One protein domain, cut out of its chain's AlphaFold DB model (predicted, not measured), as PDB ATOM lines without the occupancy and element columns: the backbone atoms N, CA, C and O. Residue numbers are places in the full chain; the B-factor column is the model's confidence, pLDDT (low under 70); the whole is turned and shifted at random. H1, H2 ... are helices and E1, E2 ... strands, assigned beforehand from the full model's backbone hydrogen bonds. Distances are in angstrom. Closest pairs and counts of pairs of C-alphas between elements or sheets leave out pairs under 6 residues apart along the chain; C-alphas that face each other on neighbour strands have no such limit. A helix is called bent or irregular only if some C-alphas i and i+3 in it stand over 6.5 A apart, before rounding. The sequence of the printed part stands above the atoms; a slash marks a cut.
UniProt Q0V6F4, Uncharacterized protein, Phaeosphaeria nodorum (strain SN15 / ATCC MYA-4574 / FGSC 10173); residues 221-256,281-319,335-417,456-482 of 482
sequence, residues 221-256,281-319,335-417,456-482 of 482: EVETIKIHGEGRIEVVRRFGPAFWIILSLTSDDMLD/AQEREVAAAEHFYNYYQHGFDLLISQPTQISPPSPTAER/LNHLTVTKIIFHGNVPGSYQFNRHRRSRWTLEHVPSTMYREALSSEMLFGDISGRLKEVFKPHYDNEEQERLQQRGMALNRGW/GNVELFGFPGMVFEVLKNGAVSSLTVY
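What this domain is: This is residues 221 to 256, 281 to 319, 335 to 417 and 456 to 482 of the 482 residues of an uncharacterized protein of Phaeosphaeria nodorum (strain SN15 / ATCC MYA-4574 / FGSC 10173) (UniProt Q0V6F4). What does the domain look like? A strongly twisted sheet of seven strands, curled like part of a barrel, has H3 packed along one face at E9 and E10, while a small sheet of four strands meets it at E6 through E3 and E7. What is it made of? The 185 printed residues hold four named helices and eleven named strands, in the order E1 E2 E3 H1 H2 E4 E5 E6 E7 H3 H4 E8 E9 E10 E11, class mixed. The large sheet runs E4 E5 E6 E11 E10 E9 E8, all antiparallel; the small one runs E3 E2 E1 E7, mixed. The whole is compact, radius of gyration of the C-alphas 16.7 A, spanning 45 by 42 by 42 A.

Where its parts are: Where is the large sheet? It holds E4, residues 291 to 295, E5, 300 to 305, E6, 339 to 346 and 20.7 A long, E11, 476 to 481, E10, 466 to 471, E9, 457 to 463 and 20.3 A long, and E8, 411 to 414. C-alpha 481 is at (407.472, 495.309, 875.306). Where are the others? E1 is residues 222 to 227, from C-alpha 222 at (415.543, 498.216, 860.182), E2 232 to 237, E3 243 to 246 and E7 363 to 365. H1 is 252 to 255, H2 281 to 289, H3 383 to 397 and 20.2 A long, and H4 401 to 407.

How they stand to each other: How do strands pair? In E6 and E11, N 343 and O 481 are 2.9 A apart, within hydrogen-bond range. E9 E10 E11 and E1 E2 E3 are meanders, each strand the antiparallel neighbour of the one before; E1 and E7 are parallel, with N 227 and O 364 at 2.8 A. The closest C-alphas of E3 and E6, Ile 246 and Val 340, are 7.5 A apart. Where are the helices? H3, on one face of the large sheet, makes two layers, a helix layer and a sheet layer; its height over the sheet is 9.7 A, over E10 and E9. H1 and H4 only graze that sheet, and H2 does so only just, with 5 pairs of C-alphas within 10 A. Are their backbones even? Every O i to N i+4 pair is within hydrogen-bond range in H2 and H4, and 9 of 11 are in H3, which is irregular, C-alphas 393 and 396 being 7.5 A apart; H1 is too short for such a pair.

The domain as a whole: How large is it? The two farthest C-alphas, of Ala 281 and Met 372, are 51.5 A apart. Where are gaps and long links? Residues 257 to 280, 320 to 334 and 418 to 455 are not printed, with C-alpha gaps of 29.4 A, 32.8 A and 8.9 A; E6 to E7 and E7 to H3 are long links. Where is confidence low? Under 70 pLDDT are 22 residues: 252 to 256, 281 to 288, 318 to 319, 335 to 336, 414 to 417 and 456.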
ATOM      1  N   GLU A 221     417.755 501.074 856.944       86.56
ATOM      2  CA  GLU A 221     416.550 500.305 857.133       86.56
ATOM      3  C   GLU A 221     416.691 499.305 858.285       86.56
ATOM      4  O   GLU A 221     417.618 498.502 858.315       86.56
ATOM      5  N   VAL A 222     415.699 499.281 859.179       90.44
ATOM      6  CA  VAL A 222     415.543 498.216 860.182       90.44
ATOM      7  C   VAL A 222     415.070 496.927 859.506       90.44
ATOM      8  O   VAL A 222     413.992 496.912 858.900       90.44
ATOM      9  N   GLU A 223     415.856 495.851 859.614       90.62
ATOM     10  CA  GLU A 223     415.521 494.531 859.070       90.62
ATOM     11  C   GLU A 223     414.742 493.657 860.042       90.62
ATOM     12  O   GLU A 223     413.775 493.009 859.629       90.62
ATOM     13  N   THR A 224     415.189 493.592 861.294       94.81
ATOM     14  CA  THR A 224     414.627 492.745 862.351       94.81
ATOM     15  C   THR A 224     414.991 493.338 863.708       94.81
ATOM     16  O   THR A 224     416.036 493.967 863.857       94.81
ATOM     17  N   ILE A 225     414.123 493.142 864.692       97.19
ATOM     18  CA  ILE A 225     414.317 493.606 866.064       97.19
ATOM     19  C   ILE A 225     414.490 492.389 866.967       97.19
ATOM     20  O   ILE A 225     413.658 491.488 866.949       97.19
ATOM     21  N   LYS A 226     415.565 492.338 867.745       97.44
ATOM     22  CA  LYS A 226     415.830 491.231 868.665       97.44
ATOM     23  C   LYS A 226     415.622 491.694 870.095       97.44
ATOM     24  O   LYS A 226     416.206 492.687 870.524       97.44
ATOM     25  N   ILE A 227     414.785 490.980 870.830       96.31
ATOM     26  CA  ILE A 227     414.423 491.312 872.205       96.31
ATOM     27  C   ILE A 227     415.181 490.362 873.127       96.31
ATOM     28  O   ILE A 227     414.943 489.149 873.126       96.31
ATOM     29  N   HIS A 228     416.081 490.928 873.926       93.12
ATOM     30  CA  HIS A 228     417.007 490.203 874.801       93.12
ATOM     31  C   HIS A 228     416.554 490.173 876.271       93.12
ATOM     32  O   HIS A 228     417.279 489.667 877.121       93.12
ATOM     33  N   GLY A 229     415.342 490.657 876.565       88.00
ATOM     34  CA  GLY A 229     414.807 490.747 877.927       88.00
ATOM     35  C   GLY A 229     415.424 491.906 878.712       88.00
ATOM     36  O   GLY A 229     416.331 492.581 878.221       88.00
ATOM     37  N   GLU A 230     414.910 492.166 879.917       85.62
ATOM     38  CA  GLU A 230     415.423 493.223 880.812       85.62
ATOM     39  C   GLU A 230     415.506 494.599 880.122       85.62
ATOM     40  O   GLU A 230     416.473 495.351 880.274       85.62
ATOM     41  N   GLY A 231     414.515 494.908 879.281       85.75
ATOM     42  CA  GLY A 231     414.460 496.158 878.524       85.75
ATOM     43  C   GLY A 231     415.516 496.306 877.422       85.75
ATOM     44  O   GLY A 231     415.615 497.377 876.831       85.75
ATOM     45  N   ARG A 232     416.314 495.274 877.112       92.06
ATOM     46  CA  ARG A 232     417.349 495.326 876.067       92.06
ATOM     47  C   ARG A 232     416.789 494.922 874.707       92.06
ATOM     48  O   ARG A 232     416.397 493.771 874.491       92.06
ATOM     49  N   ILE A 233     416.800 495.863 873.769       95.06
ATOM     50  CA  ILE A 233     416.253 495.688 872.423       95.06
ATOM     51  C   ILE A 233     417.334 496.041 871.402       95.06
ATOM     52  O   ILE A 233     417.805 497.172 871.339       95.06
ATOM     53  N   GLU A 234     417.735 495.069 870.590       95.88
ATOM     54  CA  GLU A 234     418.713 495.244 869.520       95.88
ATOM     55  C   GLU A 234     417.987 495.471 868.190       95.88
ATOM     56  O   GLU A 234     417.241 494.621 867.696       95.88
ATOM     57  N   VAL A 235     418.224 496.627 867.579       95.25
ATOM     58  CA  VAL A 235     417.661 497.006 866.285       95.25
ATOM     59  C   VAL A 235     418.681 496.687 865.195       95.25
ATOM     60  O   VAL A 235     419.670 497.401 865.007       95.25
ATOM     61  N   VAL A 236     418.443 495.597 864.460       94.38
ATOM     62  CA  VAL A 236     419.323 495.152 863.373       94.38
ATOM     63  C   VAL A 236     419.007 495.942 862.111       94.38
ATOM     64  O   VAL A 236     417.872 495.938 861.622       94.38
ATOM     65  N   ARG A 237     420.024 496.611 861.570       90.06
ATOM     66  CA  ARG A 237     419.913 497.420 860.354       90.06
ATOM     67  C   ARG A 237     420.506 496.695 859.144       90.06
ATOM     68  O   ARG A 237     421.310 495.779 859.297       90.06
ATOM     69  N   ARG A 238     420.066 497.070 857.943       86.75
ATOM     70  CA  ARG A 238     420.381 496.368 856.690       86.75
ATOM     71  C   ARG A 238     421.829 496.534 856.239       86.75
ATOM     72  O   ARG A 238     422.404 495.586 855.706       86.75
ATOM     73  N   PHE A 239     422.403 497.725 856.391       83.50
ATOM     74  CA  PHE A 239     423.750 498.039 855.902       83.50
ATOM     75  C   PHE A 239     424.706 498.486 857.016       83.50
ATOM     76  O   PHE A 239     425.895 498.172 856.971       83.50
ATOM     77  N   GLY A 240     424.204 499.228 857.997       83.88
ATOM     78  CA  GLY A 240     424.931 499.743 859.147       83.88
ATOM     79  C   GLY A 240     424.935 498.778 860.337       83.88
ATOM     80  O   GLY A 240     424.220 497.777 860.348       83.88
ATOM     81  N   PRO A 241     425.732 499.078 861.377       88.06
ATOM     82  CA  PRO A 241     425.797 498.243 862.575       88.06
ATOM     83  C   PRO A 241     424.463 498.254 863.327       88.06
ATOM     84  O   PRO A 241     423.757 499.262 863.305       88.06
ATOM     85  N   ALA A 242     424.121 497.177 864.030       91.06
ATOM     86  CA  ALA A 242     422.980 497.193 864.942       91.06
ATOM     87  C   ALA A 242     423.173 498.250 866.048       91.06
ATOM     88  O   ALA A 242     424.305 498.613 866.381       91.06
ATOM     89  N   PHE A 243     422.072 498.748 866.605       91.06
ATOM     90  CA  PHE A 243     422.094 499.630 867.772       91.06
ATOM     91  C   PHE A 243     421.106 499.141 868.827       91.06
ATOM     92  O   PHE A 243     420.234 498.324 868.537       91.06
ATOM     93  N   TRP A 244     421.265 499.629 870.052       92.19
ATOM     94  CA  TRP A 244     420.487 499.178 871.199       92.19
ATOM     95  C   TRP A 244     419.538 500.271 871.666       92.19
ATOM     96  O   TRP A 244     419.938 501.425 871.794       92.19
ATOM     97  N   ILE A 245     418.304 499.878 871.953       91.62
ATOM     98  CA  ILE A 245     417.370 500.636 872.775       91.62
ATOM     99  C   ILE A 245     417.312 499.918 874.120       91.62
ATOM    100  O   ILE A 245     417.131 498.699 874.171       91.62
ATOM    101  N   ILE A 246     417.518 500.666 875.199       91.50
ATOM    102  CA  ILE A 246     417.459 500.156 876.564       91.50
ATOM    103  C   ILE A 246     416.308 500.866 877.266       91.50
ATOM    104  O   ILE A 246     416.375 502.076 877.495       91.50
ATOM    105  N   LEU A 247     415.256 500.118 877.587       88.62
ATOM    106  CA  LEU A 247     414.079 500.680 878.242       88.62
ATOM    107  C   LEU A 247     414.450 501.320 879.583       88.62
ATOM    108  O   LEU A 247     415.367 500.857 880.268       88.62
ATOM    109  N   SER A 248     413.769 502.414 879.911       86.56
ATOM    110  CA  SER A 248     413.994 503.252 881.095       86.56
ATOM    111  C   SER A 248     415.391 503.892 881.190       86.56
ATOM    112  O   SER A 248     415.745 504.438 882.232       86.56
ATOM    113  N   LEU A 249     416.206 503.823 880.127       84.19
ATOM    114  CA  LEU A 249     417.560 504.397 880.080       84.19
ATOM    115  C   LEU A 249     417.843 505.195 878.803       84.19
ATOM    116  O   LEU A 249     418.557 506.194 878.846       84.19
ATOM    117  N   THR A 250     417.326 504.766 877.651       80.38
ATOM    118  CA  THR A 250     417.472 505.512 876.396       80.38
ATOM    119  C   THR A 250     416.575 506.746 876.442       80.38
ATOM    120  O   THR A 250     415.355 506.613 876.382       80.38
ATOM    121  N   SER A 251     417.173 507.933 876.558       78.06
ATOM    122  CA  SER A 251     416.466 509.217 876.524       78.06
ATOM    123  C   SER A 251     416.151 509.663 875.096       78.06
ATOM    124  O   SER A 251     416.776 509.191 874.142       78.06
ATOM    125  N   ASP A 252     415.209 510.599 874.953       67.00
ATOM    126  CA  ASP A 252     414.852 511.184 873.651       67.00
ATOM    127  C   ASP A 252     416.062 511.860 872.973       67.00
ATOM    128  O   ASP A 252     416.359 511.613 871.805       67.00
ATOM    129  N   ASP A 253     416.872 512.587 873.752       62.41
ATOM    130  CA  ASP A 253     418.108 513.237 873.283       62.41
ATOM    131  C   ASP A 253     419.142 512.255 872.698       62.41
ATOM    132  O   ASP A 253     419.996 512.640 871.898       62.41
ATOM    133  N   MET A 254     419.099 510.975 873.094       63.91
ATOM    134  CA  MET A 254     419.983 509.935 872.549       63.91
ATOM    135  C   MET A 254     419.465 509.335 871.232       63.91
ATOM    136  O   MET A 254     420.235 508.677 870.528       63.91
ATOM    137  N   LEU A 255     418.189 509.544 870.893       60.31
ATOM    138  CA  LEU A 255     417.579 509.098 869.637       60.31
ATOM    139  C   LEU A 255     417.779 510.123 868.505       60.31
ATOM    140  O   LEU A 255     417.932 509.712 867.353       60.31
ATOM    141  N   ASP A 256     417.877 511.415 868.839       46.09
ATOM    142  CA  ASP A 256     418.090 512.533 867.912       46.09
ATOM    143  C   ASP A 256     419.366 513.323 868.264       46.09
ATOM    144  O   ASP A 256     419.360 514.287 869.026       46.09
ATOM    145  N   ALA A 281     398.341 517.425 890.312       64.31
ATOM    146  CA  ALA A 281     398.898 518.389 889.367       64.31
ATOM    147  C   ALA A 281     400.194 517.852 888.741       64.31
ATOM    148  O   ALA A 281     400.382 517.981 887.530       64.31
ATOM    149  N   GLN A 282     401.019 517.182 889.548       63.28
ATOM    150  CA  GLN A 282     402.246 516.516 889.132       63.28
ATOM    151  C   GLN A 282     401.966 515.375 888.146       63.28
ATOM    152  O   GLN A 282     402.586 515.329 887.088       63.28
ATOM    153  N   GLU A 283     401.005 514.492 888.426       64.00
ATOM    154  CA  GLU A 283     400.588 513.422 887.510       64.00
ATOM    155  C   GLU A 283     400.034 513.975 886.194       64.00
ATOM    156  O   GLU A 283     400.331 513.443 885.124       64.00
ATOM    157  N   ARG A 284     399.270 515.076 886.239       64.19
ATOM    158  CA  ARG A 284     398.774 515.742 885.023       64.19
ATOM    159  C   ARG A 284     399.897 516.346 884.188       64.19
ATOM    160  O   ARG A 284     399.811 516.299 882.963       64.19
ATOM    161  N   GLU A 285     400.926 516.910 884.814       66.88
ATOM    162  CA  GLU A 285     402.096 517.443 884.111       66.88
ATOM    163  C   GLU A 285     402.934 516.320 883.488       66.88
ATOM    164  O   GLU A 285     403.330 516.417 882.327       66.88
ATOM    165  N   VAL A 286     403.113 515.207 884.206       62.12
ATOM    166  CA  VAL A 286     403.785 514.008 883.688       62.12
ATOM    167  C   VAL A 286     403.014 513.409 882.515       62.12
ATOM    168  O   VAL A 286     403.594 513.211 881.450       62.12
ATOM    169  N   ALA A 287     401.703 513.204 882.652       62.72
ATOM    170  CA  ALA A 287     400.853 512.707 881.572       62.72
ATOM    171  C   ALA A 287     400.816 513.659 880.363       62.72
ATOM    172  O   ALA A 287     400.644 513.213 879.230       62.72
ATOM    173  N   ALA A 288     400.992 514.967 880.579       62.91
ATOM    174  CA  ALA A 288     401.126 515.943 879.501       62.91
ATOM    175  C   ALA A 288     402.492 515.876 878.790       62.91
ATOM    176  O   ALA A 288     402.590 516.304 877.638       62.91
ATOM    177  N   ALA A 289     403.524 515.347 879.452       71.38
ATOM    178  CA  ALA A 289     404.861 515.155 878.898       71.38
ATOM    179  C   ALA A 289     405.037 513.794 878.194       71.38
ATOM    180  O   ALA A 289     405.929 513.658 877.360       71.38
ATOM    181  N   GLU A 290     404.193 512.797 878.483       81.88
ATOM    182  CA  GLU A 290     404.229 511.502 877.795       81.88
ATOM    183  C   GLU A 290     403.783 511.617 876.333       81.88
ATOM    184  O   GLU A 290     402.728 512.169 876.010       81.88
ATOM    185  N   HIS A 291     404.554 511.030 875.418       84.50
ATOM    186  CA  HIS A 291     404.186 511.028 874.006       84.50
ATOM    187  C   HIS A 291     404.685 509.806 873.242       84.50
ATOM    188  O   HIS A 291     405.680 509.165 873.580       84.50
ATOM    189  N   PHE A 292     403.986 509.511 872.143       87.31
ATOM    190  CA  PHE A 292     404.355 508.454 871.209       87.31
ATOM    191  C   PHE A 292     405.110 509.001 869.997       87.31
ATOM    192  O   PHE A 292     404.588 509.842 869.259       87.31
ATOM    193  N   TYR A 293     406.273 508.418 869.710       87.94
ATOM    194  CA  TYR A 293     406.892 508.507 868.390       87.94
ATOM    195  C   TYR A 293     406.468 507.313 867.540       87.94
ATOM    196  O   TYR A 293     406.812 506.169 867.835       87.94
ATOM    197  N   ASN A 294     405.724 507.587 866.468       90.56
ATOM    198  CA  ASN A 294     405.173 506.557 865.591       90.56
ATOM    199  C   ASN A 294     406.049 506.384 864.346       90.56
ATOM    200  O   ASN A 294     406.002 507.200 863.417       90.56
ATOM    201  N   TYR A 295     406.825 505.304 864.280       90.44
ATOM    202  CA  TYR A 295     407.673 505.008 863.127       90.44
ATOM    203  C   TYR A 295     406.901 504.147 862.122       90.44
ATOM    204  O   TYR A 295     407.231 502.985 861.875       90.44
ATOM    205  N   TYR A 296     405.884 504.738 861.480       89.62
ATOM    206  CA  TYR A 296     404.997 504.079 860.503       89.62
ATOM    207  C   TYR A 296     405.735 503.257 859.447       89.62
ATOM    208  O   TYR A 296     405.342 502.135 859.129       89.62
ATOM    209  N   GLN A 297     406.827 503.812 858.920       88.12
ATOM    210  CA  GLN A 297     407.640 503.179 857.888       88.12
ATOM    211  C   GLN A 297     408.594 502.117 858.427       88.12
ATOM    212  O   GLN A 297     409.177 501.424 857.608       88.12
ATOM    213  N   HIS A 298     408.768 501.978 859.744       89.31
ATOM    214  CA  HIS A 298     409.566 500.917 860.366       89.31
ATOM    215  C   HIS A 298     408.715 499.838 861.034       89.31
ATOM    216  O   HIS A 298     409.163 498.695 861.119       89.31
ATOM    217  N   GLY A 299     407.476 500.172 861.391       92.50
ATOM    218  CA  GLY A 299     406.513 499.241 861.959       92.50
ATOM    219  C   GLY A 299     406.522 499.188 863.480       92.50
ATOM    220  O   GLY A 299     406.071 498.188 864.034       92.50
ATOM    221  N   PHE A 300     407.048 500.210 864.154       94.25
ATOM    222  CA  PHE A 300     407.029 500.269 865.611       94.25
ATOM    223  C   PHE A 300     406.765 501.674 866.141       94.25
ATOM    224  O   PHE A 300     407.094 502.655 865.474       94.25
ATOM    225  N   ASP A 301     406.223 501.742 867.351       94.12
ATOM    226  CA  ASP A 301     405.999 502.988 868.082       94.12
ATOM    227  C   ASP A 301     406.777 502.955 869.396       94.12
ATOM    228  O   ASP A 301     406.877 501.899 870.026       94.12
ATOM    229  N   LEU A 302     407.322 504.099 869.803       92.62
ATOM    230  CA  LEU A 302     408.024 504.277 871.072       92.62
ATOM    231  C   LEU A 302     407.180 505.157 871.988       92.62
ATOM    232  O   LEU A 302     406.787 506.248 871.573       92.62
ATOM    233  N   LEU A 303     406.925 504.703 873.214       91.69
ATOM    234  CA  LEU A 303     406.415 505.559 874.281       91.69
ATOM    235  C   LEU A 303     407.597 506.184 875.013       91.69
ATOM    236  O   LEU A 303     408.443 505.463 875.550       91.69
ATOM    237  N   ILE A 304     407.616 507.511 875.035       87.81
ATOM    238  CA  ILE A 304     408.537 508.313 875.827       87.81
ATOM    239  C   ILE A 304     407.795 508.756 877.083       87.81
ATOM    240  O   ILE A 304     406.766 509.428 876.985       87.81
ATOM    241  N   SER A 305     408.278 508.331 878.248       87.19
ATOM    242  CA  SER A 305     407.673 508.644 879.545       87.19
ATOM    243  C   SER A 305     408.717 508.654 880.659       87.19
ATOM    244  O   SER A 305     409.911 508.440 880.424       87.19
ATOM    245  N   GLN A 306     408.266 508.880 881.893       83.81
ATOM    246  CA  GLN A 306     409.135 508.728 883.052       83.81
ATOM    247  C   GLN A 306     409.630 507.281 883.190       83.81
ATOM    248  O   GLN A 306     408.835 506.360 882.980       83.81
ATOM    249  N   PRO A 307     410.916 507.077 883.530       83.25
ATOM    250  CA  PRO A 307     411.507 505.764 883.745       83.25
ATOM    251  C   PRO A 307     410.661 504.913 884.687       83.25
ATOM    252  O   PRO A 307     410.310 505.331 885.788       83.25
ATOM    253  N   THR A 308     410.356 503.693 884.257       78.88
ATOM    254  CA  THR A 308     409.587 502.727 885.050       78.88
ATOM    255  C   THR A 308     410.437 501.511 885.386       78.88
ATOM    256  O   THR A 308     411.502 501.288 884.795       78.88
ATOM    257  N   GLN A 309     409.977 500.720 886.357       78.19
ATOM    258  CA  GLN A 309     410.627 499.464 886.696       78.19
ATOM    259  C   GLN A 309     410.574 498.509 885.501       78.19
ATOM    260  O   GLN A 309     409.502 498.169 885.004       78.19
ATOM    261  N   ILE A 310     411.754 498.079 885.059       81.56
ATOM    262  CA  ILE A 310     411.903 497.143 883.949       81.56
ATOM    263  C   ILE A 310     411.473 495.750 884.413       81.56
ATOM    264  O   ILE A 310     411.717 495.351 885.554       81.56
ATOM    265  N   SER A 311     410.862 494.995 883.504       77.69
ATOM    266  CA  SER A 311     410.513 493.596 883.733       77.69
ATOM    267  C   SER A 311     411.710 492.737 884.188       77.69
ATOM    268  O   SER A 311     412.845 492.941 883.740       77.69
ATOM    269  N   PRO A 312     411.478 491.748 885.077       76.38
ATOM    270  CA  PRO A 312     412.539 490.875 885.566       76.38
ATOM    271  C   PRO A 312     413.134 490.016 884.436       76.38
ATOM    272  O   PRO A 312     412.457 489.745 883.438       76.38
ATOM    273  N   PRO A 313     414.382 489.530 884.590       79.81
ATOM    274  CA  PRO A 313     414.996 488.640 883.614       79.81
ATOM    275  C   PRO A 313     414.181 487.366 883.420       79.81
ATOM    276  O   PRO A 313     413.582 486.828 884.355       79.81
ATOM    277  N   SER A 314     414.232 486.833 882.199       83.88
ATOM    278  CA  SER A 314     413.654 485.524 881.912       83.88
ATOM    279  C   SER A 314     414.289 484.441 882.795       83.88
ATOM    280  O   SER A 314     415.522 484.389 882.896       83.88
ATOM    281  N   PRO A 315     413.487 483.536 883.393       81.94
ATOM    282  CA  PRO A 315     413.987 482.488 884.283       81.94
ATOM    283  C   PRO A 315     415.022 481.551 883.651       81.94
ATOM    284  O   PRO A 315     415.802 480.926 884.366       81.94
ATOM    285  N   THR A 316     415.019 481.425 882.323       81.06
ATOM    286  CA  THR A 316     415.846 480.462 881.583       81.06
ATOM    287  C   THR A 316     416.981 481.099 880.783       81.06
ATOM    288  O   THR A 316     417.740 480.377 880.137       81.06
ATOM    289  N   ALA A 317     417.125 482.428 880.809       78.19
ATOM    290  CA  ALA A 317     418.213 483.107 880.112       78.19
ATOM    291  C   ALA A 317     419.580 482.787 880.756       78.19
ATOM    292  O   ALA A 317     419.727 482.796 881.980       78.19
ATOM    293  N   GLU A 318     420.601 482.515 879.932       68.81
ATOM    294  CA  GLU A 318     421.975 482.322 880.412       68.81
ATOM    295  C   GLU A 318     422.520 483.643 880.977       68.81
ATOM    296  O   GLU A 318     422.645 484.630 880.252       68.81
ATOM    297  N   ARG A 319     422.869 483.668 882.268       66.19
ATOM    298  CA  ARG A 319     423.465 484.852 882.908       66.19
ATOM    299  C   ARG A 319     424.960 484.922 882.611       66.19
ATOM    300  O   ARG A 319     425.695 483.998 882.957       66.19
ATOM    301  N   LEU A 335     412.160 515.046 886.855       59.53
ATOM    302  CA  LEU A 335     410.845 514.915 886.196       59.53
ATOM    303  C   LEU A 335     410.891 515.045 884.660       59.53
ATOM    304  O   LEU A 335     410.064 514.456 883.969       59.53
ATOM    305  N   ASN A 336     411.888 515.766 884.138       65.81
ATOM    306  CA  ASN A 336     412.091 516.006 882.706       65.81
ATOM    307  C   ASN A 336     412.971 514.944 882.026       65.81
ATOM    308  O   ASN A 336     413.236 515.040 880.829       65.81
ATOM    309  N   HIS A 337     413.480 513.954 882.766       77.06
ATOM    310  CA  HIS A 337     414.275 512.875 882.195       77.06
ATOM    311  C   HIS A 337     413.355 511.807 881.604       77.06
ATOM    312  O   HIS A 337     413.082 510.782 882.224       77.06
ATOM    313  N   LEU A 338     412.845 512.070 880.402       83.56
ATOM    314  CA  LEU A 338     412.006 511.115 879.697       83.56
ATOM    315  C   LEU A 338     412.857 510.086 878.955       83.56
ATOM    316  O   LEU A 338     413.864 510.406 878.317       83.56
ATOM    317  N   THR A 339     412.417 508.836 879.021       87.31
ATOM    318  CA  THR A 339     413.084 507.696 878.394       87.31
ATOM    319  C   THR A 339     412.088 506.852 877.620       87.31
ATOM    320  O   THR A 339     410.878 506.931 877.831       87.31
ATOM    321  N   VAL A 340     412.597 506.025 876.714       89.50
ATOM    322  CA  VAL A 340     411.790 504.982 876.086       89.50
ATOM    323  C   VAL A 340     411.400 503.979 877.162       89.50
ATOM    324  O   VAL A 340     412.261 503.284 877.693       89.50
ATOM    325  N   THR A 341     410.114 503.863 877.462       89.88
ATOM    326  CA  THR A 341     409.614 502.900 878.456       89.88
ATOM    327  C   THR A 341     408.845 501.761 877.828       89.88
ATOM    328  O   THR A 341     408.804 500.672 878.389       89.88
ATOM    329  N   LYS A 342     408.248 501.978 876.651       92.38
ATOM    330  CA  LYS A 342     407.499 500.940 875.938       92.38
ATOM    331  C   LYS A 342     407.771 501.002 874.447       92.38
ATOM    332  O   LYS A 342     407.897 502.084 873.874       92.38
ATOM    333  N   ILE A 343     407.789 499.836 873.810       95.06
ATOM    334  CA  ILE A 343     407.832 499.718 872.350       95.06
ATOM    335  C   ILE A 343     406.693 498.826 871.880       95.06
ATOM    336  O   ILE A 343     406.485 497.744 872.422       95.06
ATOM    337  N   ILE A 344     405.972 499.266 870.851       96.06
ATOM    338  CA  ILE A 344     404.905 498.496 870.207       96.06
ATOM    339  C   ILE A 344     405.381 498.083 868.819       96.06
ATOM    340  O   ILE A 344     405.630 498.938 867.979       96.06
ATOM    341  N   PHE A 345     405.479 496.784 868.550       97.12
ATOM    342  CA  PHE A 345     405.806 496.230 867.238       97.12
ATOM    343  C   PHE A 345     404.535 495.817 866.500       97.12
ATOM    344  O   PHE A 345     403.768 494.988 866.989       97.12
ATOM    345  N   HIS A 346     404.330 496.345 865.294       96.56
ATOM    346  CA  HIS A 346     403.130 496.108 864.491       96.56
ATOM    347  C   HIS A 346     403.326 494.977 863.482       96.56
ATOM    348  O   HIS A 346     404.229 495.009 862.647       96.56
ATOM    349  N   GLY A 347     402.429 493.994 863.489       95.06
ATOM    350  CA  GLY A 347     402.457 492.845 862.581       95.06
ATOM    351  C   GLY A 347     401.916 493.135 861.175       95.06
ATOM    352  O   GLY A 347     402.202 492.372 860.252       95.06
ATOM    353  N   ASN A 348     401.158 494.223 860.990       95.44
ATOM    354  CA  ASN A 348     400.511 494.601 859.725       95.44
ATOM    355  C   ASN A 348     399.767 493.432 859.041       95.44
ATOM    356  O   ASN A 348     399.949 493.162 857.854       95.44
ATOM    357  N   VAL A 349     398.961 492.687 859.796       94.25
ATOM    358  CA  VAL A 349     398.346 491.438 859.324       94.25
ATOM    359  C   VAL A 349     397.058 491.741 858.546       94.25
ATOM    360  O   VAL A 349     396.209 492.462 859.082       94.25
ATOM    361  N   PRO A 350     396.871 491.238 857.310       90.75
ATOM    362  CA  PRO A 350     395.600 491.360 856.597       90.75
ATOM    363  C   PRO A 350     394.412 490.875 857.444       90.75
ATOM    364  O   PRO A 350     394.541 489.920 858.206       90.75
ATOM    365  N   GLY A 351     393.283 491.582 857.366       84.06
ATOM    366  CA  GLY A 351     392.102 491.320 858.201       84.06
ATOM    367  C   GLY A 351     392.149 491.947 859.604       84.06
ATOM    368  O   GLY A 351     391.109 492.048 860.253       84.06
ATOM    369  N   SER A 352     393.308 492.437 860.067       88.06
ATOM    370  CA  SER A 352     393.384 493.231 861.303       88.06
ATOM    371  C   SER A 352     392.849 494.656 861.117       88.06
ATOM    372  O   SER A 352     392.917 495.233 860.031       88.06
ATOM    373  N   TYR A 353     392.382 495.263 862.212       83.62
ATOM    374  CA  TYR A 353     391.936 496.663 862.228       83.62
ATOM    375  C   TYR A 353     393.060 497.651 861.863       83.62
ATOM    376  O   TYR A 353     392.828 498.628 861.160       83.62
ATOM    377  N   GLN A 354     394.296 497.390 862.306       85.38
ATOM    378  CA  GLN A 354     395.452 498.262 862.041       85.38
ATOM    379  C   GLN A 354     396.122 497.975 860.687       85.38
ATOM    380  O   GLN A 354     397.201 498.506 860.401       85.38
ATOM    381  N   PHE A 355     395.516 497.123 859.852       92.31
ATOM    382  CA  PHE A 355     396.110 496.728 858.588       92.31
ATOM    383  C   PHE A 355     396.382 497.942 857.693       92.31
ATOM    384  O   PHE A 355     395.527 498.788 857.428       92.31
ATOM    385  N   ASN A 356     397.608 497.996 857.195       92.44
ATOM    386  CA  ASN A 356     398.179 499.041 856.367       92.44
ATOM    387  C   ASN A 356     398.283 500.427 857.032       92.44
ATOM    388  O   ASN A 356     398.461 501.418 856.322       92.44
ATOM    389  N   ARG A 357     398.197 500.523 858.366       92.56
ATOM    390  CA  ARG A 357     398.565 501.748 859.098       92.56
ATOM    391  C   ARG A 357     400.080 501.846 859.268       92.56
ATOM    392  O   ARG A 357     400.675 502.870 858.942       92.56
ATOM    393  N   HIS A 358     400.692 500.746 859.690       92.88
ATOM    394  CA  HIS A 358     402.134 500.601 859.857       92.88
ATOM    395  C   HIS A 358     402.676 499.572 858.870       92.88
ATOM    396  O   HIS A 358     401.965 498.661 858.441       92.88
ATOM    397  N   ARG A 359     403.955 499.691 858.528       94.25
ATOM    398  CA  ARG A 359     404.707 498.596 857.919       94.25
ATOM    399  C   ARG A 359     404.782 497.424 858.900       94.25
ATOM    400  O   ARG A 359     404.765 497.629 860.108       94.25
ATOM    401  N   ARG A 360     404.915 496.196 858.396       95.12
ATOM    402  CA  ARG A 360     405.219 495.040 859.247       95.12
ATOM    403  C   ARG A 360     406.596 495.206 859.899       95.12
ATOM    404  O   ARG A 360     407.582 495.434 859.194       95.12
ATOM    405  N   SER A 361     406.649 495.050 861.215       95.69
ATOM    406  CA  SER A 361     407.875 494.892 861.990       95.69
ATOM    407  C   SER A 361     408.103 493.418 862.298       95.69
ATOM    408  O   SER A 361     407.197 492.709 862.740       95.69
ATOM    409  N   ARG A 362     409.324 492.954 862.026       96.38
ATOM    410  CA  ARG A 362     409.761 491.586 862.305       96.38
ATOM    411  C   ARG A 362     410.576 491.594 863.583       96.38
ATOM    412  O   ARG A 362     411.507 492.392 863.703       96.38
ATOM    413  N   TRP A 363     410.251 490.695 864.500       97.50
ATOM    414  CA  TRP A 363     410.928 490.602 865.787       97.50
ATOM    415  C   TRP A 363     411.234 489.159 866.182       97.50
ATOM    416  O   TRP A 363     410.566 488.229 865.717       97.50
ATOM    417  N   THR A 364     412.233 488.995 867.048       97.75
ATOM    418  CA  THR A 364     412.566 487.736 867.724       97.75
ATOM    419  C   THR A 364     412.690 487.922 869.237       97.75
ATOM    420  O   THR A 364     413.121 488.973 869.710       97.75
ATOM    421  N   LEU A 365     412.311 486.900 870.009       96.38
ATOM    422  CA  LEU A 365     412.533 486.819 871.456       96.38
ATOM    423  C   LEU A 365     413.716 485.883 871.712       96.38
ATOM    424  O   LEU A 365     413.572 484.662 871.642       96.38
ATOM    425  N   GLU A 366     414.878 486.464 871.996       94.25
ATOM    426  CA  GLU A 366     416.149 485.744 872.184       94.25
ATOM    427  C   GLU A 366     416.331 485.234 873.625       94.25
ATOM    428  O   GLU A 366     417.171 484.382 873.901       94.25
ATOM    429  N   HIS A 367     415.532 485.746 874.561       88.88
ATOM    430  CA  HIS A 367     415.724 485.574 876.003       88.88
ATOM    431  C   HIS A 367     414.829 484.506 876.636       88.88
ATOM    432  O   HIS A 367     414.812 484.363 877.851       88.88
ATOM    433  N   VAL A 368     414.081 483.743 875.840       89.06
ATOM    434  CA  VAL A 368     413.112 482.745 876.333       89.06
ATOM    435  C   VAL A 368     413.405 481.327 875.819       89.06
ATOM    436  O   VAL A 368     412.511 480.671 875.277       89.06
ATOM    437  N   PRO A 369     414.648 480.817 875.945       88.94
ATOM    438  CA  PRO A 369     414.934 479.441 875.567       88.94
ATOM    439  C   PRO A 369     414.224 478.476 876.525       88.94
ATOM    440  O   PRO A 369     414.152 478.704 877.730       88.94
ATOM    441  N   SER A 370     413.733 477.362 875.996       83.19
ATOM    442  CA  SER A 370     413.205 476.244 876.785       83.19
ATOM    443  C   SER A 370     414.188 475.075 876.769       83.19
ATOM    444  O   SER A 370     415.140 475.045 875.983       83.19
ATOM    445  N   THR A 371     413.949 474.075 877.617       79.81
ATOM    446  CA  THR A 371     414.805 472.879 877.671       79.81
ATOM    447  C   THR A 371     414.821 472.121 876.341       79.81
ATOM    448  O   THR A 371     415.877 471.651 875.912       79.81
ATOM    449  N   MET A 372     413.667 472.042 875.671       80.06
ATOM    450  CA  MET A 372     413.502 471.341 874.397       80.06
ATOM    451  C   MET A 372     413.756 472.227 873.172       80.06
ATOM    452  O   MET A 372     414.201 471.722 872.143       80.06
ATOM    453  N   TYR A 373     413.514 473.537 873.268       83.94
ATOM    454  CA  TYR A 373     413.617 474.473 872.147       83.94
ATOM    455  C   TYR A 373     414.490 475.668 872.513       83.94
ATOM    456  O   TYR A 373     414.075 476.535 873.283       83.94
ATOM    457  N   ARG A 374     415.684 475.726 871.917       85.88
ATOM    458  CA  ARG A 374     416.653 476.818 872.112       85.88
ATOM    459  C   ARG A 374     416.569 477.922 871.058       85.88
ATOM    460  O   ARG A 374     417.186 478.963 871.233       85.88
ATOM    461  N   GLU A 375     415.852 477.689 869.963       90.75
ATOM    462  CA  GLU A 375     415.659 478.698 868.919       90.75
ATOM    463  C   GLU A 375     414.717 479.807 869.397       90.75
ATOM    464  O   GLU A 375     413.704 479.531 870.051       90.75
ATOM    465  N   ALA A 376     415.036 481.047 869.022       93.75
ATOM    466  CA  ALA A 376     414.243 482.221 869.355       93.75
ATOM    467  C   ALA A 376     412.797 482.106 868.846       93.75
ATOM    468  O   ALA A 376     412.525 481.543 867.781       93.75
ATOM    469  N   LEU A 377     411.854 482.671 869.603       96.12
ATOM    470  CA  LEU A 377     410.489 482.884 869.112       96.12
ATOM    471  C   LEU A 377     410.508 484.008 868.086       96.12
ATOM    472  O   LEU A 377     411.245 484.970 868.276       96.12
ATOM    473  N   SER A 378     409.695 483.928 867.035       96.56
ATOM    474  CA  SER A 378     409.649 484.975 866.012       96.56
ATOM    475  C   SER A 378     408.233 485.449 865.712       96.56
ATOM    476  O   SER A 378     407.251 484.734 865.925       96.56
ATOM    477  N   SER A 379     408.142 486.655 865.153       96.44
ATOM    478  CA  SER A 379     406.896 487.287 864.697       96.44
ATOM    479  C   SER A 379     406.122 486.504 863.623       96.44
ATOM    480  O   SER A 379     405.000 486.873 863.266       96.44
ATOM    481  N   GLU A 380     406.735 485.469 863.049       95.12
ATOM    482  CA  GLU A 380     406.187 484.601 862.008       95.12
ATOM    483  C   GLU A 380     405.510 483.339 862.549       95.12
ATOM    484  O   GLU A 380     404.874 482.614 861.784       95.12
ATOM    485  N   MET A 381     405.640 483.070 863.846       95.31
ATOM    486  CA  MET A 381     405.045 481.900 864.482       95.31
ATOM    487  C   MET A 381     403.585 482.147 864.856       95.31
ATOM    488  O   MET A 381     403.175 483.278 865.127       95.31
ATOM    489  N   LEU A 382     402.799 481.070 864.918       94.81
ATOM    490  CA  LEU A 382     401.461 481.143 865.494       94.81
ATOM    491  C   LEU A 382     401.565 481.391 866.998       94.81
ATOM    492  O   LEU A 382     402.429 480.840 867.685       94.81
ATOM    493  N   PHE A 383     400.636 482.178 867.531       95.56
ATOM    494  CA  PHE A 383     400.622 482.503 868.951       95.56
ATOM    495  C   PHE A 383     400.459 481.265 869.844       95.56
ATOM    496  O   PHE A 383     400.963 481.248 870.961       95.56
ATOM    497  N   GLY A 384     399.824 480.194 869.358       93.56
ATOM    498  CA  GLY A 384     399.772 478.914 870.075       93.56
ATOM    499  C   GLY A 384     401.167 478.364 870.409       93.56
ATOM    500  O   GLY A 384     401.421 477.997 871.554       93.56
ATOM    501  N   ASP A 385     402.093 478.403 869.449       93.44
ATOM    502  CA  ASP A 385     403.467 477.918 869.631       93.44
ATOM    503  C   ASP A 385     404.299 478.863 870.509       93.44
ATOM    504  O   ASP A 385     405.118 478.421 871.316       93.44
ATOM    505  N   ILE A 386     404.077 480.174 870.357       95.31
ATOM    506  CA  ILE A 386     404.703 481.217 871.183       95.31
ATOM    507  C   ILE A 386     404.258 481.049 872.638       95.31
ATOM    508  O   ILE A 386     405.085 480.865 873.526       95.31
ATOM    509  N   SER A 387     402.948 481.063 872.881       94.25
ATOM    510  CA  SER A 387     402.360 480.983 874.217       94.25
ATOM    511  C   SER A 387     402.695 479.674 874.924       94.25
ATOM    512  O   SER A 387     402.980 479.706 876.117       94.25
ATOM    513  N   GLY A 388     402.727 478.540 874.216       91.81
ATOM    514  CA  GLY A 388     403.150 477.262 874.788       91.81
ATOM    515  C   GLY A 388     404.568 477.321 875.360       91.81
ATOM    516  O   GLY A 388     404.791 476.899 876.494       91.81
ATOM    517  N   ARG A 389     405.510 477.918 874.617       91.06
ATOM    518  CA  ARG A 389     406.899 478.083 875.072       91.06
ATOM    519  C   ARG A 389     407.046 479.120 876.179       91.06
ATOM    520  O   ARG A 389     407.751 478.865 877.150       91.06
ATOM    521  N   LEU A 390     406.356 480.254 876.079       92.62
ATOM    522  CA  LEU A 390     406.388 481.276 877.130       92.62
ATOM    523  C   LEU A 390     405.814 480.751 878.454       92.62
ATOM    524  O   LEU A 390     406.371 481.037 879.508       92.62
ATOM    525  N   LYS A 391     404.763 479.925 878.408       90.88
ATOM    526  CA  LYS A 391     404.212 479.248 879.591       90.88
ATOM    527  C   LYS A 391     405.218 478.319 880.257       90.88
ATOM    528  O   LYS A 391     405.343 478.343 881.473       90.88
ATOM    529  N   GLU A 392     405.965 477.532 879.479       89.88
ATOM    530  CA  GLU A 392     407.029 476.678 880.026       89.88
ATOM    531  C   GLU A 392     408.113 477.514 880.723       89.88
ATOM    532  O   GLU A 392     408.488 477.215 881.856       89.88
ATOM    533  N   VAL A 393     408.580 478.579 880.064       90.00
ATOM    534  CA  VAL A 393     409.673 479.436 880.549       90.00
ATOM    535  C   VAL A 393     409.282 480.220 881.800       90.00
ATOM    536  O   VAL A 393     410.047 480.260 882.761       90.00
ATOM    537  N   PHE A 394     408.093 480.826 881.810       90.06
ATOM    538  CA  PHE A 394     407.639 481.690 882.899       90.06
ATOM    539  C   PHE A 394     406.865 480.956 883.993       90.06
ATOM    540  O   PHE A 394     406.474 481.587 884.969       90.06
ATOM    541  N   LYS A 395     406.697 479.633 883.913       87.81
ATOM    542  CA  LYS A 395     406.059 478.851 884.982       87.81
ATOM    543  C   LYS A 395     406.607 479.149 886.392       87.81
ATOM    544  O   LYS A 395     405.794 479.290 887.297       87.81
ATOM    545  N   PRO A 396     407.934 479.291 886.611       87.31
ATOM    546  CA  PRO A 396     408.480 479.594 887.938       87.31
ATOM    547  C   PRO A 396     408.200 481.020 888.438       87.31
ATOM    548  O   PRO A 396     408.512 481.316 889.585       87.31
ATOM    549  N   HIS A 397     407.684 481.909 887.583       84.38
ATOM    550  CA  HIS A 397     407.374 483.296 887.936       84.38
ATOM    551  C   HIS A 397     406.055 483.428 888.710       84.38
ATOM    552  O   HIS A 397     405.856 484.423 889.398       84.38
ATOM    553  N   TYR A 398     405.154 482.451 888.589       85.50
ATOM    554  CA  TYR A 398     403.836 482.494 889.218       85.50
ATOM    555  C   TYR A 398     403.823 481.678 890.510       85.50
ATOM    556  O   TYR A 398     404.279 480.534 890.540       85.50
ATOM    557  N   ASP A 399     403.230 482.238 891.560       82.94
ATOM    558  CA  ASP A 399     403.111 481.594 892.869       82.94
ATOM    559  C   ASP A 399     402.133 480.413 892.839       82.94
ATOM    560  O   ASP A 399     402.262 479.451 893.599       82.94
ATOM    561  N   ASN A 400     401.113 480.486 891.977       86.12
ATOM    562  CA  ASN A 400     400.089 479.458 891.834       86.12
ATOM    563  C   ASN A 400     399.458 479.440 890.428       86.12
ATOM    564  O   ASN A 400     399.534 480.407 889.668       86.12
ATOM    565  N   GLU A 401     398.781 478.332 890.105       82.19
ATOM    566  CA  GLU A 401     398.107 478.128 888.810       82.19
ATOM    567  C   GLU A 401     396.972 479.138 888.556       82.19
ATOM    568  O   GLU A 401     396.610 479.405 887.409       82.19
ATOM    569  N   GLU A 402     396.382 479.714 889.608       81.38
ATOM    570  CA  GLU A 402     395.317 480.708 889.465       81.38
ATOM    571  C   GLU A 402     395.863 482.060 888.989       81.38
ATOM    572  O   GLU A 402     395.283 482.658 888.080       81.38
ATOM    573  N   GLN A 403     397.000 482.500 889.532       80.00
ATOM    574  CA  GLN A 403     397.721 483.700 889.113       80.00
ATOM    575  C   GLN A 403     398.221 483.559 887.673       80.00
ATOM    576  O   GLN A 403     398.002 484.463 886.865       80.00
ATOM    577  N   GLU A 404     398.808 482.407 887.331       80.88
ATOM    578  CA  GLU A 404     399.204 482.072 885.958       80.88
ATOM    579  C   GLU A 404     398.004 482.201 885.008       80.88
ATOM    580  O   GLU A 404     398.051 482.923 884.009       80.88
ATOM    581  N   ARG A 405     396.879 481.561 885.356       78.69
ATOM    582  CA  ARG A 405     395.662 481.588 884.541       78.69
ATOM    583  C   ARG A 405     395.085 482.993 884.404       78.69
ATOM    584  O   ARG A 405     394.551 483.295 883.345       78.69
ATOM    585  N   LEU A 406     395.128 483.823 885.448       76.25
ATOM    586  CA  LEU A 406     394.586 485.185 885.422       76.25
ATOM    587  C   LEU A 406     395.427 486.118 884.545       76.25
ATOM    588  O   LEU A 406     394.852 486.835 883.729       76.25
ATOM    589  N   GLN A 407     396.755 486.078 884.669       72.69
ATOM    590  CA  GLN A 407     397.647 486.958 883.905       72.69
ATOM    591  C   GLN A 407     397.776 486.552 882.431       72.69
ATOM    592  O   GLN A 407     397.930 487.405 881.560       72.69
ATOM    593  N   GLN A 408     397.661 485.256 882.132       79.25
ATOM    594  CA  GLN A 408     397.774 484.729 880.769       79.25
ATOM    595  C   GLN A 408     396.416 484.502 880.091       79.25
ATOM    596  O   GLN A 408     396.339 483.871 879.029       79.25
ATOM    597  N   ARG A 409     395.317 484.950 880.703       79.06
ATOM    598  CA  ARG A 409     393.986 484.819 880.112       79.06
ATOM    599  C   ARG A 409     393.862 485.756 878.915       79.06
ATOM    600  O   ARG A 409     394.089 486.951 879.045       79.06
ATOM    601  N   GLY A 410     393.385 485.216 877.794       76.19
ATOM    602  CA  GLY A 410     392.968 486.020 876.650       76.19
ATOM    603  C   GLY A 410     391.869 487.004 877.051       76.19
ATOM    604  O   GLY A 410     390.778 486.596 877.464       76.19
ATOM    605  N   MET A 411     392.162 488.297 876.958       78.50
ATOM    606  CA  MET A 411     391.184 489.363 877.159       78.50
ATOM    607  C   MET A 411     390.674 489.840 875.804       78.50
ATOM    608  O   MET A 411     391.433 490.403 875.018       78.50
ATOM    609  N   ALA A 412     389.390 489.615 875.525       74.56
ATOM    610  CA  ALA A 412     388.777 490.046 874.275       74.56
ATOM    611  C   ALA A 412     388.680 491.578 874.211       74.56
ATOM    612  O   ALA A 412     388.089 492.212 875.088       74.56
ATOM    613  N   LEU A 413     389.218 492.155 873.143       72.44
ATOM    614  CA  LEU A 413     389.141 493.570 872.818       72.44
ATOM    615  C   LEU A 413     388.324 493.727 871.527       72.44
ATOM    616  O   LEU A 413     388.723 493.248 870.464       72.44
ATOM    617  N   ASN A 414     387.186 494.417 871.618       64.69
ATOM    618  CA  ASN A 414     386.330 494.707 870.467       64.69
ATOM    619  C   ASN A 414     386.645 496.117 869.950       64.69
ATOM    620  O   ASN A 414     386.274 497.102 870.588       64.69
ATOM    621  N   ARG A 415     387.307 496.236 868.793       63.53
ATOM    622  CA  ARG A 415     387.522 497.535 868.130       63.53
ATOM    623  C   ARG A 415     386.373 497.816 867.155       63.53
ATOM    624  O   ARG A 415     386.299 497.213 866.090       63.53
ATOM    625  N   GLY A 416     385.449 498.701 867.533       46.91
ATOM    626  CA  GLY A 416     384.340 499.131 866.673       46.91
ATOM    627  C   GLY A 416     384.754 500.193 865.643       46.91
ATOM    628  O   GLY A 416     385.663 500.983 865.885       46.91
ATOM    629  N   TRP A 417     384.051 500.250 864.503       43.47
ATOM    630  CA  TRP A 417     384.169 501.305 863.481       43.47
ATOM    631  C   TRP A 417     383.605 502.641 864.005       43.47
ATOM    632  O   TRP A 417     382.520 503.061 863.612       43.47
ATOM    633  N   GLY A 456     388.438 493.120 863.670       55.34
ATOM    634  CA  GLY A 456     388.878 493.862 864.855       55.34
ATOM    635  C   GLY A 456     388.647 493.181 866.201       55.34
ATOM    636  O   GLY A 456     389.013 493.770 867.216       55.34
ATOM    637  N   ASN A 457     388.107 491.959 866.231       72.00
ATOM    638  CA  ASN A 457     388.076 491.160 867.454       72.00
ATOM    639  C   ASN A 457     389.444 490.511 867.681       72.00
ATOM    640  O   ASN A 457     389.850 489.615 866.935       72.00
ATOM    641  N   VAL A 458     390.148 490.986 868.705       84.88
ATOM    642  CA  VAL A 458     391.483 490.515 869.092       84.88
ATOM    643  C   VAL A 458     391.482 490.082 870.551       84.88
ATOM    644  O   VAL A 458     390.658 490.540 871.339       84.88
ATOM    645  N   GLU A 459     392.401 489.200 870.913       90.31
ATOM    646  CA  GLU A 459     392.634 488.798 872.295       90.31
ATOM    647  C   GLU A 459     393.996 489.314 872.755       90.31
ATOM    648  O   GLU A 459     394.984 489.226 872.023       90.31
ATOM    649  N   LEU A 460     394.039 489.872 873.962       91.62
ATOM    650  CA  LEU A 460     395.269 490.309 874.608       91.62
ATOM    651  C   LEU A 460     395.774 489.225 875.555       91.62
ATOM    652  O   LEU A 460     394.997 488.692 876.348       91.62
ATOM    653  N   PHE A 461     397.070 488.937 875.494       91.44
ATOM    654  CA  PHE A 461     397.739 487.981 876.374       91.44
ATOM    655  C   PHE A 461     398.974 488.619 877.006       91.44
ATOM    656  O   PHE A 461     399.836 489.128 876.288       91.44
ATOM    657  N   GLY A 462     399.062 488.571 878.335       91.38
ATOM    658  CA  GLY A 462     400.183 489.107 879.102       91.38
ATOM    659  C   GLY A 462     401.213 488.044 879.480       91.38
ATOM    660  O   GLY A 462     400.870 486.923 879.853       91.38
ATOM    661  N   PHE A 463     402.482 488.431 879.414       91.50
ATOM    662  CA  PHE A 463     403.636 487.757 880.004       91.50
ATOM    663  C   PHE A 463     404.527 488.822 880.669       91.50
ATOM    664  O   PHE A 463     404.371 490.007 880.370       91.50
ATOM    665  N   PRO A 464     405.463 488.458 881.563       89.25
ATOM    666  CA  PRO A 464     406.362 489.440 882.169       89.25
ATOM    667  C   PRO A 464     407.075 490.297 881.108       89.25
ATOM    668  O   PRO A 464     407.763 489.765 880.237       89.25
ATOM    669  N   GLY A 465     406.846 491.615 881.153       88.31
ATOM    670  CA  GLY A 465     407.402 492.597 880.209       88.31
ATOM    671  C   GLY A 465     406.835 492.568 878.789       88.31
ATOM    672  O   GLY A 465     407.392 493.212 877.901       88.31
ATOM    673  N   MET A 466     405.774 491.794 878.528       93.69
ATOM    674  CA  MET A 466     405.252 491.583 877.175       93.69
ATOM    675  C   MET A 466     403.728 491.482 877.137       93.69
ATOM    676  O   MET A 466     403.116 490.733 877.894       93.69
ATOM    677  N   VAL A 467     403.109 492.148 876.164       93.88
ATOM    678  CA  VAL A 467     401.688 491.969 875.836       93.88
ATOM    679  C   VAL A 467     401.540 491.668 874.351       93.88
ATOM    680  O   VAL A 467     402.054 492.393 873.503       93.88
ATOM    681  N   PHE A 468     400.813 490.600 874.037       95.31
ATOM    682  CA  PHE A 468     400.520 490.177 872.673       95.31
ATOM    683  C   PHE A 468     399.074 490.505 872.324       95.31
ATOM    684  O   PHE A 468     398.162 490.073 873.025       95.31
ATOM    685  N   GLU A 469     398.862 491.203 871.211       94.31
ATOM    686  CA  GLU A 469     397.553 491.326 870.566       94.31
ATOM    687  C   GLU A 469     397.441 490.250 869.488       94.31
ATOM    688  O   GLU A 469     398.238 490.214 868.548       94.31
ATOM    689  N   VAL A 470     396.456 489.365 869.608       93.94
ATOM    690  CA  VAL A 470     396.346 488.154 868.788       93.94
ATOM    691  C   VAL A 470     395.007 488.132 868.065       93.94
ATOM    692  O   VAL A 470     393.953 488.370 868.650       93.94
ATOM    693  N   LEU A 471     395.044 487.860 866.763       92.06
ATOM    694  CA  LEU A 471     393.850 487.698 865.938       92.06
ATOM    695  C   LEU A 471     393.214 486.316 866.156       92.06
ATOM    696  O   LEU A 471     393.881 485.369 866.564       92.06
ATOM    697  N   LYS A 472     391.945 486.148 865.764       89.31
ATOM    698  CA  LYS A 472     391.230 484.856 865.868       89.31
ATOM    699  C   LYS A 472     391.901 483.687 865.141       89.31
ATOM    700  O   LYS A 472     391.701 482.538 865.517       89.31
ATOM    701  N   ASN A 473     392.680 483.966 864.099       89.25
ATOM    702  CA  ASN A 473     393.455 482.959 863.370       89.25
ATOM    703  C   ASN A 473     394.808 482.629 864.032       89.25
ATOM    704  O   ASN A 473     395.601 481.884 863.465       89.25
ATOM    705  N   GLY A 474     395.091 483.179 865.217       92.31
ATOM    706  CA  GLY A 474     396.316 482.931 865.974       92.31
ATOM    707  C   GLY A 474     397.527 483.745 865.516       92.31
ATOM    708  O   GLY A 474     398.611 483.558 866.067       92.31
ATOM    709  N   ALA A 475     397.384 484.644 864.538       94.44
ATOM    710  CA  ALA A 475     398.460 485.548 864.144       94.44
ATOM    711  C   ALA A 475     398.635 486.679 865.170       94.44
ATOM    712  O   ALA A 475     397.657 487.273 865.628       94.44
ATOM    713  N   VAL A 476     399.887 487.017 865.490       95.25
ATOM    714  CA  VAL A 476     400.202 488.165 866.351       95.25
ATOM    715  C   VAL A 476     400.045 489.462 865.548       95.25
ATOM    716  O   VAL A 476     400.784 489.721 864.595       95.25
ATOM    717  N   SER A 477     399.055 490.268 865.932       94.00
ATOM    718  CA  SER A 477     398.750 491.591 865.377       94.00
ATOM    719  C   SER A 477     399.745 492.639 865.866       94.00
ATOM    720  O   SER A 477     400.235 493.440 865.069       94.00
ATOM    721  N   SER A 478     400.088 492.606 867.155       95.56
ATOM    722  CA  SER A 478     401.113 493.462 867.748       95.56
ATOM    723  C   SER A 478     401.761 492.813 868.973       95.56
ATOM    724  O   SER A 478     401.181 491.930 869.607       95.56
ATOM    725  N   LEU A 479     402.984 493.244 869.277       97.00
ATOM    726  CA  LEU A 479     403.712 492.907 870.500       97.00
ATOM    727  C   LEU A 479     404.140 494.206 871.180       97.00
ATOM    728  O   LEU A 479     404.868 494.993 870.581       97.00
ATOM    729  N   THR A 480     403.726 494.409 872.422       95.50
ATOM    730  CA  THR A 480     404.203 495.497 873.278       95.50
ATOM    731  C   THR A 480     405.244 494.957 874.250       95.50
ATOM    732  O   THR A 480     404.981 493.955 874.908       95.50
ATOM    733  N   VAL A 481     406.397 495.619 874.348       93.75
ATOM    734  CA  VAL A 481     407.472 495.309 875.306       93.75
ATOM    735  C   VAL A 481     407.672 496.495 876.240       93.75
ATOM    736  O   VAL A 481     407.679 497.633 875.760       93.75
ATOM    737  N   TYR A 482     407.808 496.224 877.540       87.50
ATOM    738  CA  TYR A 482     407.969 497.223 878.599       87.50
ATOM    739  C   TYR A 482     408.812 496.721 879.783       87.50
ATOM    740  O   TYR A 482     408.901 495.486 880.014       87.50
TER     741      TYR A 482